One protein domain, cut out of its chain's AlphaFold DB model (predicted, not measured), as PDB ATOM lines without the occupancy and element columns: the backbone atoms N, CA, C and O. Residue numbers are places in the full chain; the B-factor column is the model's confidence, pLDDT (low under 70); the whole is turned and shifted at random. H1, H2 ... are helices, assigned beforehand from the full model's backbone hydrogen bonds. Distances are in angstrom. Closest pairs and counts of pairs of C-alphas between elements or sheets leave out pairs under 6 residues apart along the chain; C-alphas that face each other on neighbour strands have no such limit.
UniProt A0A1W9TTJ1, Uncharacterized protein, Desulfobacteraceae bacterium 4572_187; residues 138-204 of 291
ATOM      1  N   ASN A 138     196.037 228.600 338.662       50.97
ATOM      2  CA  ASN A 138     195.746 228.674 340.092       50.97
ATOM      3  C   ASN A 138     194.969 229.954 340.434       50.97
ATOM      4  O   ASN A 138     193.999 229.888 341.187       50.97
ATOM      5  N   GLU A 139     195.319 231.084 339.815       47.62
ATOM      6  CA  GLU A 139     194.641 232.374 340.018       47.62
ATOM      7  C   GLU A 139     193.202 232.375 339.483       47.62
ATOM      8  O   GLU A 139     192.305 232.937 340.100       47.62
ATOM      9  N   LYS A 140     192.937 231.668 338.376       58.34
ATOM     10  CA  LYS A 140     191.593 231.580 337.765       58.34
ATOM     11  C   LYS A 140     190.679 230.531 338.407       58.34
ATOM     12  O   LYS A 140     189.561 230.324 337.934       58.34
ATOM     13  N   SER A 141     191.163 229.828 339.429       61.28
ATOM     14  CA  SER A 141     190.418 228.776 340.132       61.28
ATOM     15  C   SER A 141     189.791 229.246 341.448       61.28
ATOM     16  O   SER A 141     189.084 228.467 342.099       61.28
ATOM     17  N   ASP A 142     190.024 230.502 341.835       59.78
ATOM     18  CA  ASP A 142     189.445 231.073 343.045       59.78
ATOM     19  C   ASP A 142     187.915 231.190 342.923       59.78
ATOM     20  O   ASP A 142     187.373 231.512 341.866       59.78
ATOM     21  N   GLY A 143     187.196 230.803 343.978       70.31
ATOM     22  CA  GLY A 143     185.728 230.697 343.980       70.31
ATOM     23  C   GLY A 143     185.115 229.538 343.166       70.31
ATOM     24  O   GLY A 143     183.912 229.285 343.281       70.31
ATOM     25  N   LEU A 144     185.892 228.777 342.383       81.38
ATOM     26  CA  LEU A 144     185.375 227.610 341.660       81.38
ATOM     27  C   LEU A 144     185.316 226.366 342.564       81.38
ATOM     28  O   LEU A 144     186.224 226.069 343.343       81.38
ATOM     29  N   LEU A 145     184.235 225.595 342.412       89.06
ATOM     30  CA  LEU A 145     184.042 224.317 343.101       89.06
ATOM     31  C   LEU A 145     184.397 223.148 342.189       89.06
ATOM     32  O   LEU A 145     183.959 223.138 341.034       89.06
ATOM     33  N   PHE A 146     185.112 222.167 342.739       91.44
ATOM     34  CA  PHE A 146     185.469 220.921 342.066       91.44
ATOM     35  C   PHE A 146     184.234 220.085 341.769       91.44
ATOM     36  O   PHE A 146     184.081 219.633 340.646       91.44
ATOM     37  N   TYR A 147     183.321 219.941 342.727       92.81
ATOM     38  CA  TYR A 147     182.069 219.216 342.573       92.81
ATOM     39  C   TYR A 147     180.860 220.121 342.822       92.81
ATOM     40  O   TYR A 147     180.767 220.816 343.837       92.81
ATOM     41  N   ASN A 148     179.898 220.101 341.902       91.00
ATOM     42  CA  ASN A 148     178.593 220.721 342.095       91.00
ATOM     43  C   ASN A 148     177.505 219.906 341.367       91.00
ATOM     44  O   ASN A 148     177.474 219.911 340.133       91.00
ATOM     45  N   PRO A 149     176.581 219.247 342.094       88.50
ATOM     46  CA  PRO A 149     175.579 218.364 341.498       88.50
ATOM     47  C   PRO A 149     174.538 219.095 340.642       88.50
ATOM     48  O   PRO A 149     173.891 218.461 339.818       88.50
ATOM     49  N   ARG A 150     174.381 220.416 340.809       90.00
ATOM     50  CA  ARG A 150     173.416 221.232 340.053       90.00
ATOM     51  C   ARG A 150     173.945 221.688 338.691       90.00
ATOM     52  O   ARG A 150     173.224 222.336 337.941       90.00
ATOM     53  N   ARG A 151     175.209 221.397 338.365       84.69
ATOM     54  CA  ARG A 151     175.811 221.734 337.066       84.69
ATOM     55  C   ARG A 151     175.633 220.580 336.081       84.69
ATOM     56  O   ARG A 151     175.751 219.421 336.464       84.69
ATOM     57  N   LYS A 152     175.490 220.909 334.789       88.81
ATOM     58  CA  LYS A 152     175.509 219.922 333.690       88.81
ATOM     59  C   LYS A 152     176.744 219.015 333.760       88.81
ATOM     60  O   LYS A 152     176.633 217.805 333.619       88.81
ATOM     61  N   HIS A 153     177.903 219.614 334.029       89.00
ATOM     62  CA  HIS A 153     179.141 218.902 334.335       89.00
ATOM     63  C   HIS A 153     179.415 219.009 335.828       89.00
ATOM     64  O   HIS A 153     179.748 220.093 336.319       89.00
ATOM     65  N   LYS A 154     179.244 217.886 336.528       92.50
ATOM     66  CA  LYS A 154     179.323 217.808 337.989       92.50
ATOM     67  C   LYS A 154     180.722 218.111 338.511       92.50
ATOM     68  O   LYS A 154     180.826 218.695 339.582       92.50
ATOM     69  N   TYR A 155     181.763 217.745 337.760       91.44
ATOM     70  CA  TYR A 155     183.157 217.851 338.184       91.44
ATOM     71  C   TYR A 155     183.932 218.823 337.307       91.44
ATOM     72  O   TYR A 155     183.896 218.729 336.084       91.44
ATOM     73  N   TRP A 156     184.614 219.788 337.901       91.12
ATOM     74  CA  TRP A 156     185.459 220.750 337.197       91.12
ATOM     75  C   TRP A 156     186.878 220.592 337.727       91.12
ATOM     76  O   TRP A 156     187.055 220.423 338.926       91.12
ATOM     77  N   THR A 157     187.879 220.647 336.852       86.44
ATOM     78  CA  THR A 157     189.307 220.565 337.234       86.44
ATOM     79  C   THR A 157     190.087 221.816 336.844       86.44
ATOM     80  O   THR A 157     191.272 221.930 337.136       86.44
ATOM     81  N   SER A 158     189.431 222.746 336.149       83.19
ATOM     82  CA  SER A 158     189.885 224.101 335.855       83.19
ATOM     83  C   SER A 158     188.679 224.917 335.364       83.19
ATOM     84  O   SER A 158     187.574 224.389 335.217       83.19
ATOM     85  N   SER A 159     188.870 226.198 335.046       80.12
ATOM     86  CA  SER A 159     187.825 227.011 334.407       80.12
ATOM     87  C   SER A 159     187.442 226.516 333.000       80.12
ATOM     88  O   SER A 159     186.321 226.755 332.535       80.12
ATOM     89  N   LYS A 160     188.350 225.789 332.334       82.38
ATOM     90  CA  LYS A 160     188.204 225.292 330.958       82.38
ATOM     91  C   LYS A 160     187.911 223.788 330.874       82.38
ATOM     92  O   LYS A 160     187.391 223.342 329.858       82.38
ATOM     93  N   SER A 161     188.184 223.024 331.932       83.94
ATOM     94  CA  SER A 161     188.105 221.556 331.940       83.94
ATOM     95  C   SER A 161     186.975 221.063 332.846       83.94
ATOM     96  O   SER A 161     186.961 221.332 334.052       83.94
ATOM     97  N   ARG A 162     186.011 220.345 332.255       90.25
ATOM     98  CA  ARG A 162     184.747 219.941 332.891       90.25
ATOM     99  C   ARG A 162     184.416 218.489 332.553       90.25
ATOM    100  O   ARG A 162     184.591 218.064 331.417       90.25
ATOM    101  N   TYR A 163     183.895 217.756 333.530       89.06
ATOM    102  CA  TYR A 163     183.683 216.313 333.485       89.06
ATOM    103  C   TYR A 163     182.362 215.925 334.163       89.06
ATOM    104  O   TYR A 163     181.854 216.609 335.056       89.06
ATOM    105  N   ASN A 164     181.795 214.798 333.732       87.31
ATOM    106  CA  ASN A 164     180.552 214.255 334.290       87.31
ATOM    107  C   ASN A 164     180.799 213.247 335.417       87.31
ATOM    108  O   ASN A 164     179.954 213.103 336.300       87.31
ATOM    109  N   THR A 165     181.953 212.579 335.399       91.62
ATOM    110  CA  THR A 165     182.339 211.549 336.365       91.62
ATOM    111  C   THR A 165     183.525 212.010 337.206       91.62
ATOM    112  O   THR A 165     184.361 212.799 336.756       91.62
ATOM    113  N   LEU A 166     183.585 211.508 338.441       88.31
ATOM    114  CA  LEU A 166     184.684 211.782 339.363       88.31
ATOM    115  C   LEU A 166     186.001 211.220 338.813       88.31
ATOM    116  O   LEU A 166     187.027 211.886 338.860       88.31
ATOM    117  N   GLU A 167     185.956 210.016 338.244       85.00
ATOM    118  CA  GLU A 167     187.115 209.319 337.681       85.00
ATOM    119  C   GLU A 167     187.780 210.109 336.556       85.00
ATOM    120  O   GLU A 167     188.991 210.296 336.588       85.00
ATOM    121  N   ALA A 168     187.001 210.657 335.617       81.38
ATOM    122  CA  ALA A 168     187.547 211.456 334.521       81.38
ATOM    123  C   ALA A 168     188.171 212.770 335.019       81.38
ATOM    124  O   ALA A 168     189.211 213.197 334.522       81.38
ATOM    125  N   ALA A 169     187.573 213.393 336.039       88.50
ATOM    126  CA  ALA A 169     188.141 214.581 336.668       88.50
ATOM    127  C   ALA A 169     189.452 214.267 337.407       88.50
ATOM    128  O   ALA A 169     190.417 215.024 337.324       88.50
ATOM    129  N   ILE A 170     189.511 213.133 338.105       86.62
ATOM    130  CA  ILE A 170     190.722 212.686 338.796       86.62
ATOM    131  C   ILE A 170     191.812 212.319 337.795       86.62
ATOM    132  O   ILE A 170     192.952 212.710 338.010       86.62
ATOM    133  N   ALA A 171     191.481 211.635 336.699       80.19
ATOM    134  CA  ALA A 171     192.420 211.322 335.625       80.19
ATOM    135  C   ALA A 171     193.014 212.601 335.015       80.19
ATOM    136  O   ALA A 171     194.226 212.714 334.872       80.19
ATOM    137  N   ALA A 172     192.184 213.617 334.768       82.38
ATOM    138  CA  ALA A 172     192.655 214.905 334.267       82.38
ATOM    139  C   ALA A 172     193.543 215.665 335.271       82.38
ATOM    140  O   ALA A 172     194.514 216.310 334.883       82.38
ATOM    141  N   LEU A 173     193.235 215.607 336.573       81.56
ATOM    142  CA  LEU A 173     194.116 216.155 337.611       81.56
ATOM    143  C   LEU A 173     195.426 215.360 337.707       81.56
ATOM    144  O   LEU A 173     196.492 215.945 337.865       81.56
ATOM    145  N   SER A 174     195.349 214.039 337.587       79.81
ATOM    146  CA  SER A 174     196.483 213.117 337.570       79.81
ATOM    147  C   SER A 174     197.434 213.440 336.417       79.81
ATOM    148  O   SER A 174     198.632 213.588 336.650       79.81
ATOM    149  N   GLU A 175     196.900 213.671 335.218       78.50
ATOM    150  CA  GLU A 175     197.644 214.129 334.045       78.50
ATOM    151  C   GLU A 175     198.261 215.516 334.271       78.50
ATOM    152  O   GLU A 175     199.471 215.687 334.122       78.50
ATOM    153  N   LYS A 176     197.460 216.490 334.727       76.75
ATOM    154  CA  LYS A 176     197.912 217.868 334.989       76.75
ATOM    155  C   LYS A 176     199.078 217.935 335.978       76.75
ATOM    156  O   LYS A 176     199.938 218.805 335.856       76.75
ATOM    157  N   TYR A 177     199.090 217.043 336.963       75.88
ATOM    158  CA  TYR A 177     200.088 217.016 338.029       75.88
ATOM    159  C   TYR A 177     201.145 215.917 337.873       75.88
ATOM    160  O   TYR A 177     202.057 215.841 338.695       75.88
ATOM    161  N   GLY A 178     201.051 215.073 336.841       71.44
ATOM    162  CA  GLY A 178     201.960 213.945 336.625       71.44
ATOM    163  C   GLY A 178     201.977 212.933 337.780       71.44
ATOM    164  O   GLY A 178     203.036 212.422 338.141       71.44
ATOM    165  N   ARG A 179     200.826 212.676 338.412       79.12
ATOM    166  CA  ARG A 179     200.666 211.774 339.575       79.12
ATOM    167  C   ARG A 179     199.628 210.702 339.292       79.12
ATOM    168  O   ARG A 179     198.859 210.861 338.359       79.12
ATOM    169  N   SER A 180     199.575 209.628 340.081       77.94
ATOM    170  CA  SER A 180     198.534 208.605 339.905       77.94
ATOM    171  C   SER A 180     197.151 209.113 340.358       77.94
ATOM    172  O   SER A 180     197.075 210.004 341.216       77.94
ATOM    173  N   PRO A 181     196.047 208.559 339.827       76.81
ATOM    174  CA  PRO A 181     194.693 208.861 340.295       76.81
ATOM    175  C   PRO A 181     194.500 208.653 341.807       76.81
ATOM    176  O   PRO A 181     193.833 209.450 342.467       76.81
ATOM    177  N   GLU A 182     195.113 207.615 342.377       78.19
ATOM    178  CA  GLU A 182     195.082 207.294 343.810       78.19
ATOM    179  C   GLU A 182     195.779 208.382 344.621       78.19
ATOM    180  O   GLU A 182     195.261 208.833 345.644       78.19
ATOM    181  N   TRP A 183     196.925 208.864 344.133       84.12
ATOM    182  CA  TRP A 183     197.640 209.960 344.769       84.12
ATOM    183  C   TRP A 183     196.797 211.233 344.774       84.12
ATOM    184  O   TRP A 183     196.697 211.892 345.806       84.12
ATOM    185  N   VAL A 184     196.143 211.565 343.657       81.62
ATOM    186  CA  VAL A 184     195.255 212.734 343.583       81.62
ATOM    187  C   VAL A 184     194.117 212.614 344.595       81.62
ATOM    188  O   VAL A 184     193.884 213.566 345.334       81.62
ATOM    189  N   LYS A 185     193.464 211.449 344.700       85.12
ATOM    190  CA  LYS A 185     192.414 211.195 345.707       85.12
ATOM    191  C   LYS A 185     192.925 211.401 347.134       85.12
ATOM    192  O   LYS A 185     192.255 212.041 347.937       85.12
ATOM    193  N   ALA A 186     194.121 210.899 347.433       81.38
ATOM    194  CA  ALA A 186     194.721 211.007 348.760       81.38
ATOM    195  C   ALA A 186     195.223 212.427 349.096       81.38
ATOM    196  O   ALA A 186     195.285 212.789 350.267       81.38
ATOM    197  N   ASN A 187     195.571 213.241 348.090       82.00
ATOM    198  CA  ASN A 187     196.257 214.527 348.283       82.00
ATOM    199  C   ASN A 187     195.427 215.759 347.889       82.00
ATOM    200  O   ASN A 187     195.820 216.880 348.208       82.00
ATOM    201  N   MET A 188     194.267 215.599 347.244       79.75
ATOM    202  CA  MET A 188     193.352 216.716 346.964       79.75
ATOM    203  C   MET A 188     192.783 217.328 348.255       79.75
ATOM    204  O   MET A 188     192.513 218.532 348.324       79.75
ATOM    205  N   GLY A 189     192.699 216.511 349.309       82.38
ATOM    206  CA  GLY A 189     192.169 216.867 350.619       82.38
ATOM    207  C   GLY A 189     190.641 216.882 350.660       82.38
ATOM    208  O   GLY A 189     189.963 216.843 349.636       82.38
ATOM    209  N   ASN A 190     190.089 216.990 351.869       83.25
ATOM    210  CA  ASN A 190     188.642 217.014 352.113       83.25
ATOM    211  C   ASN A 190     188.053 218.405 351.830       83.25
ATOM    212  O   ASN A 190     187.477 219.052 352.703       83.25
ATOM    213  N   THR A 191     188.262 218.927 350.623       84.19
ATOM    214  CA  THR A 191     187.785 220.251 350.226       84.19
ATOM    215  C   THR A 191     187.141 220.211 348.855       84.19
ATOM    216  O   THR A 191     187.589 219.505 347.962       84.19
ATOM    217  N   ASN A 192     186.084 221.001 348.684       88.94
ATOM    218  CA  ASN A 192     185.400 221.144 347.404       88.94
ATOM    219  C   ASN A 192     185.880 222.373 346.604       88.94
ATOM    220  O   ASN A 192     185.373 222.650 345.524       88.94
ATOM    221  N   SER A 193     186.829 223.150 347.130       86.06
ATOM    222  CA  SER A 193     187.370 224.330 346.445       86.06
ATOM    223  C   SER A 193     188.475 223.916 345.478       86.06
ATOM    224  O   SER A 193     189.459 223.306 345.899       86.06
ATOM    225  N   LEU A 194     188.343 224.293 344.203       82.94
ATOM    226  CA  LEU A 194     189.360 224.005 343.191       82.94
ATOM    227  C   LEU A 194     190.695 224.658 343.526       82.94
ATOM    228  O   LEU A 194     191.721 223.991 343.458       82.94
ATOM    229  N   TYR A 195     190.676 225.910 343.980       80.69
ATOM    230  CA  TYR A 195     191.868 226.599 344.467       80.69
ATOM    231  C   TYR A 195     192.595 225.801 345.559       80.69
ATOM    232  O   TYR A 195     193.802 225.574 345.472       80.69
ATOM    233  N   LYS A 196     191.871 225.309 346.576       80.62
ATOM    234  CA  LYS A 196     192.482 224.515 347.655       80.62
ATOM    235  C   LYS A 196     192.991 223.162 347.158       80.62
ATOM    236  O   LYS A 196     194.065 222.753 347.587       80.62
ATOM    237  N   ILE A 197     192.272 222.505 346.246       83.12
ATOM    238  CA  ILE A 197     192.709 221.251 345.618       83.12
ATOM    239  C   ILE A 197     194.003 221.479 344.836       83.12
ATOM    240  O   ILE A 197     194.995 220.815 345.111       83.12
ATOM    241  N   HIS A 198     194.042 222.458 343.932       82.88
ATOM    242  CA  HIS A 198     195.240 222.777 343.158       82.88
ATOM    243  C   HIS A 198     196.415 223.181 344.048       82.88
ATOM    244  O   HIS A 198     197.544 222.756 343.810       82.88
ATOM    245  N   LYS A 199     196.151 223.934 345.122       80.38
ATOM    246  CA  LYS A 199     197.158 224.277 346.126       80.38
ATOM    247  C   LYS A 199     197.668 223.035 346.856       80.38
ATOM    248  O   LYS A 199     198.868 222.909 347.035       80.38
ATOM    249  N   ASN A 200     196.802 222.112 347.273       79.00
ATOM    250  CA  ASN A 200     197.207 220.890 347.975       79.00
ATOM    251  C   ASN A 200     198.003 219.941 347.076       79.00
ATOM    252  O   ASN A 200     199.078 219.493 347.466       79.00
ATOM    253  N   LEU A 201     197.527 219.723 345.849       80.88
ATOM    254  CA  LEU A 201     198.244 218.958 344.831       80.88
ATOM    255  C   LEU A 201     199.563 219.657 344.444       80.88
ATOM    256  O   LEU A 201     200.541 218.986 344.133       80.88
ATOM    257  N   GLY A 202     199.602 220.992 344.551       73.00
ATOM    258  CA  GLY A 202     200.754 221.866 344.329       73.00
ATOM    259  C   GLY A 202     201.801 221.909 345.446       73.00
ATOM    260  O   GLY A 202     202.979 222.099 345.162       73.00
ATOM    261  N   LYS A 203     201.413 221.711 346.715       64.69
ATOM    262  CA  LYS A 203     202.289 221.869 347.901       64.69
ATOM    263  C   LYS A 203     203.482 220.911 347.931       64.69
ATOM    264  O   LYS A 203     204.478 221.216 348.573       64.69
ATOM    265  N   ASN A 204     203.392 219.785 347.227       50.56
ATOM    266  CA  ASN A 204     204.463 218.793 347.092       50.56
ATOM    267  C   ASN A 204     205.062 218.762 345.676       50.56
ATOM    268  O   ASN A 204     205.693 217.776 345.284       50.56
TER     269      ASN A 204
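Overview. This is residues 138 to 204 of the 291 residues of an uncharacterized protein of Desulfobacteraceae bacterium 4572_187 (UniProt A0A1W9TTJ1). Three short helices, their centres in a triangle, make one side of a small compact body, and a long looped stretch without a named element, residues 138 to 165, makes most of the other side. H2 is set crosswise to both H1 and H3, and residues 155 to 156 and 162 to 163 of the looped stretch pair as a short antiparallel ladder. The printed part has 67 residues, with H1, H2 and H3 in that order and no named strand; its class is all helix, though the helices hold only 28 of the 67 residues. It is compact, with a radius of gyration of the C-alphas of 10.7 A, and its rounded outline spans 31 by 23 by 21 A.

Arrangement. After the looped stretch comes H1, residues 166 to 177. A tight link of 3 residues leads to H2, residues 181 to 187. H2 touches H1, with residues 170 to 174 of H1 alone, and their lines are about perpendicular at 79 degrees; the closest C-alphas, of Ser 174 and Pro 181, are 5.4 A apart. A short link of 6 residues leads to H3, residues 194 to 202. H2 and H3 only just touch, with 3 pairs of C-alphas within 8 A, the closest being those of Asn 187 and Leu 201 at 6.0 A; their lines are about perpendicular at 82 degrees. H1 and H3 are close but not clearly touching, with the C-alphas of Tyr 177 and Leu 201 closest at 7.3 A; they run the same way at a steep tilt of 49 degrees. In H1, H2 and H3 every O i to N i+4 pair is within hydrogen-bond range.

Along the chain. H1 runs 16.3 A from C-alpha 166 at (184.684, 211.782, 339.363) to C-alpha 177 at (200.088, 217.016, 338.029). H2 measures 9.9 A from first to last C-alpha. H3 measures 11.6 A and ends with C-alpha 202 at (200.754, 221.866, 344.329).

Size, cuts and confidence. The C-alphas of Arg 150 and Asn 204 are the two farthest apart, at 31.9 A. The printed part has no cut. The model's mean pLDDT over the printed part is 80.8, and residues 138 to 142 and 203 to 204 are under 70.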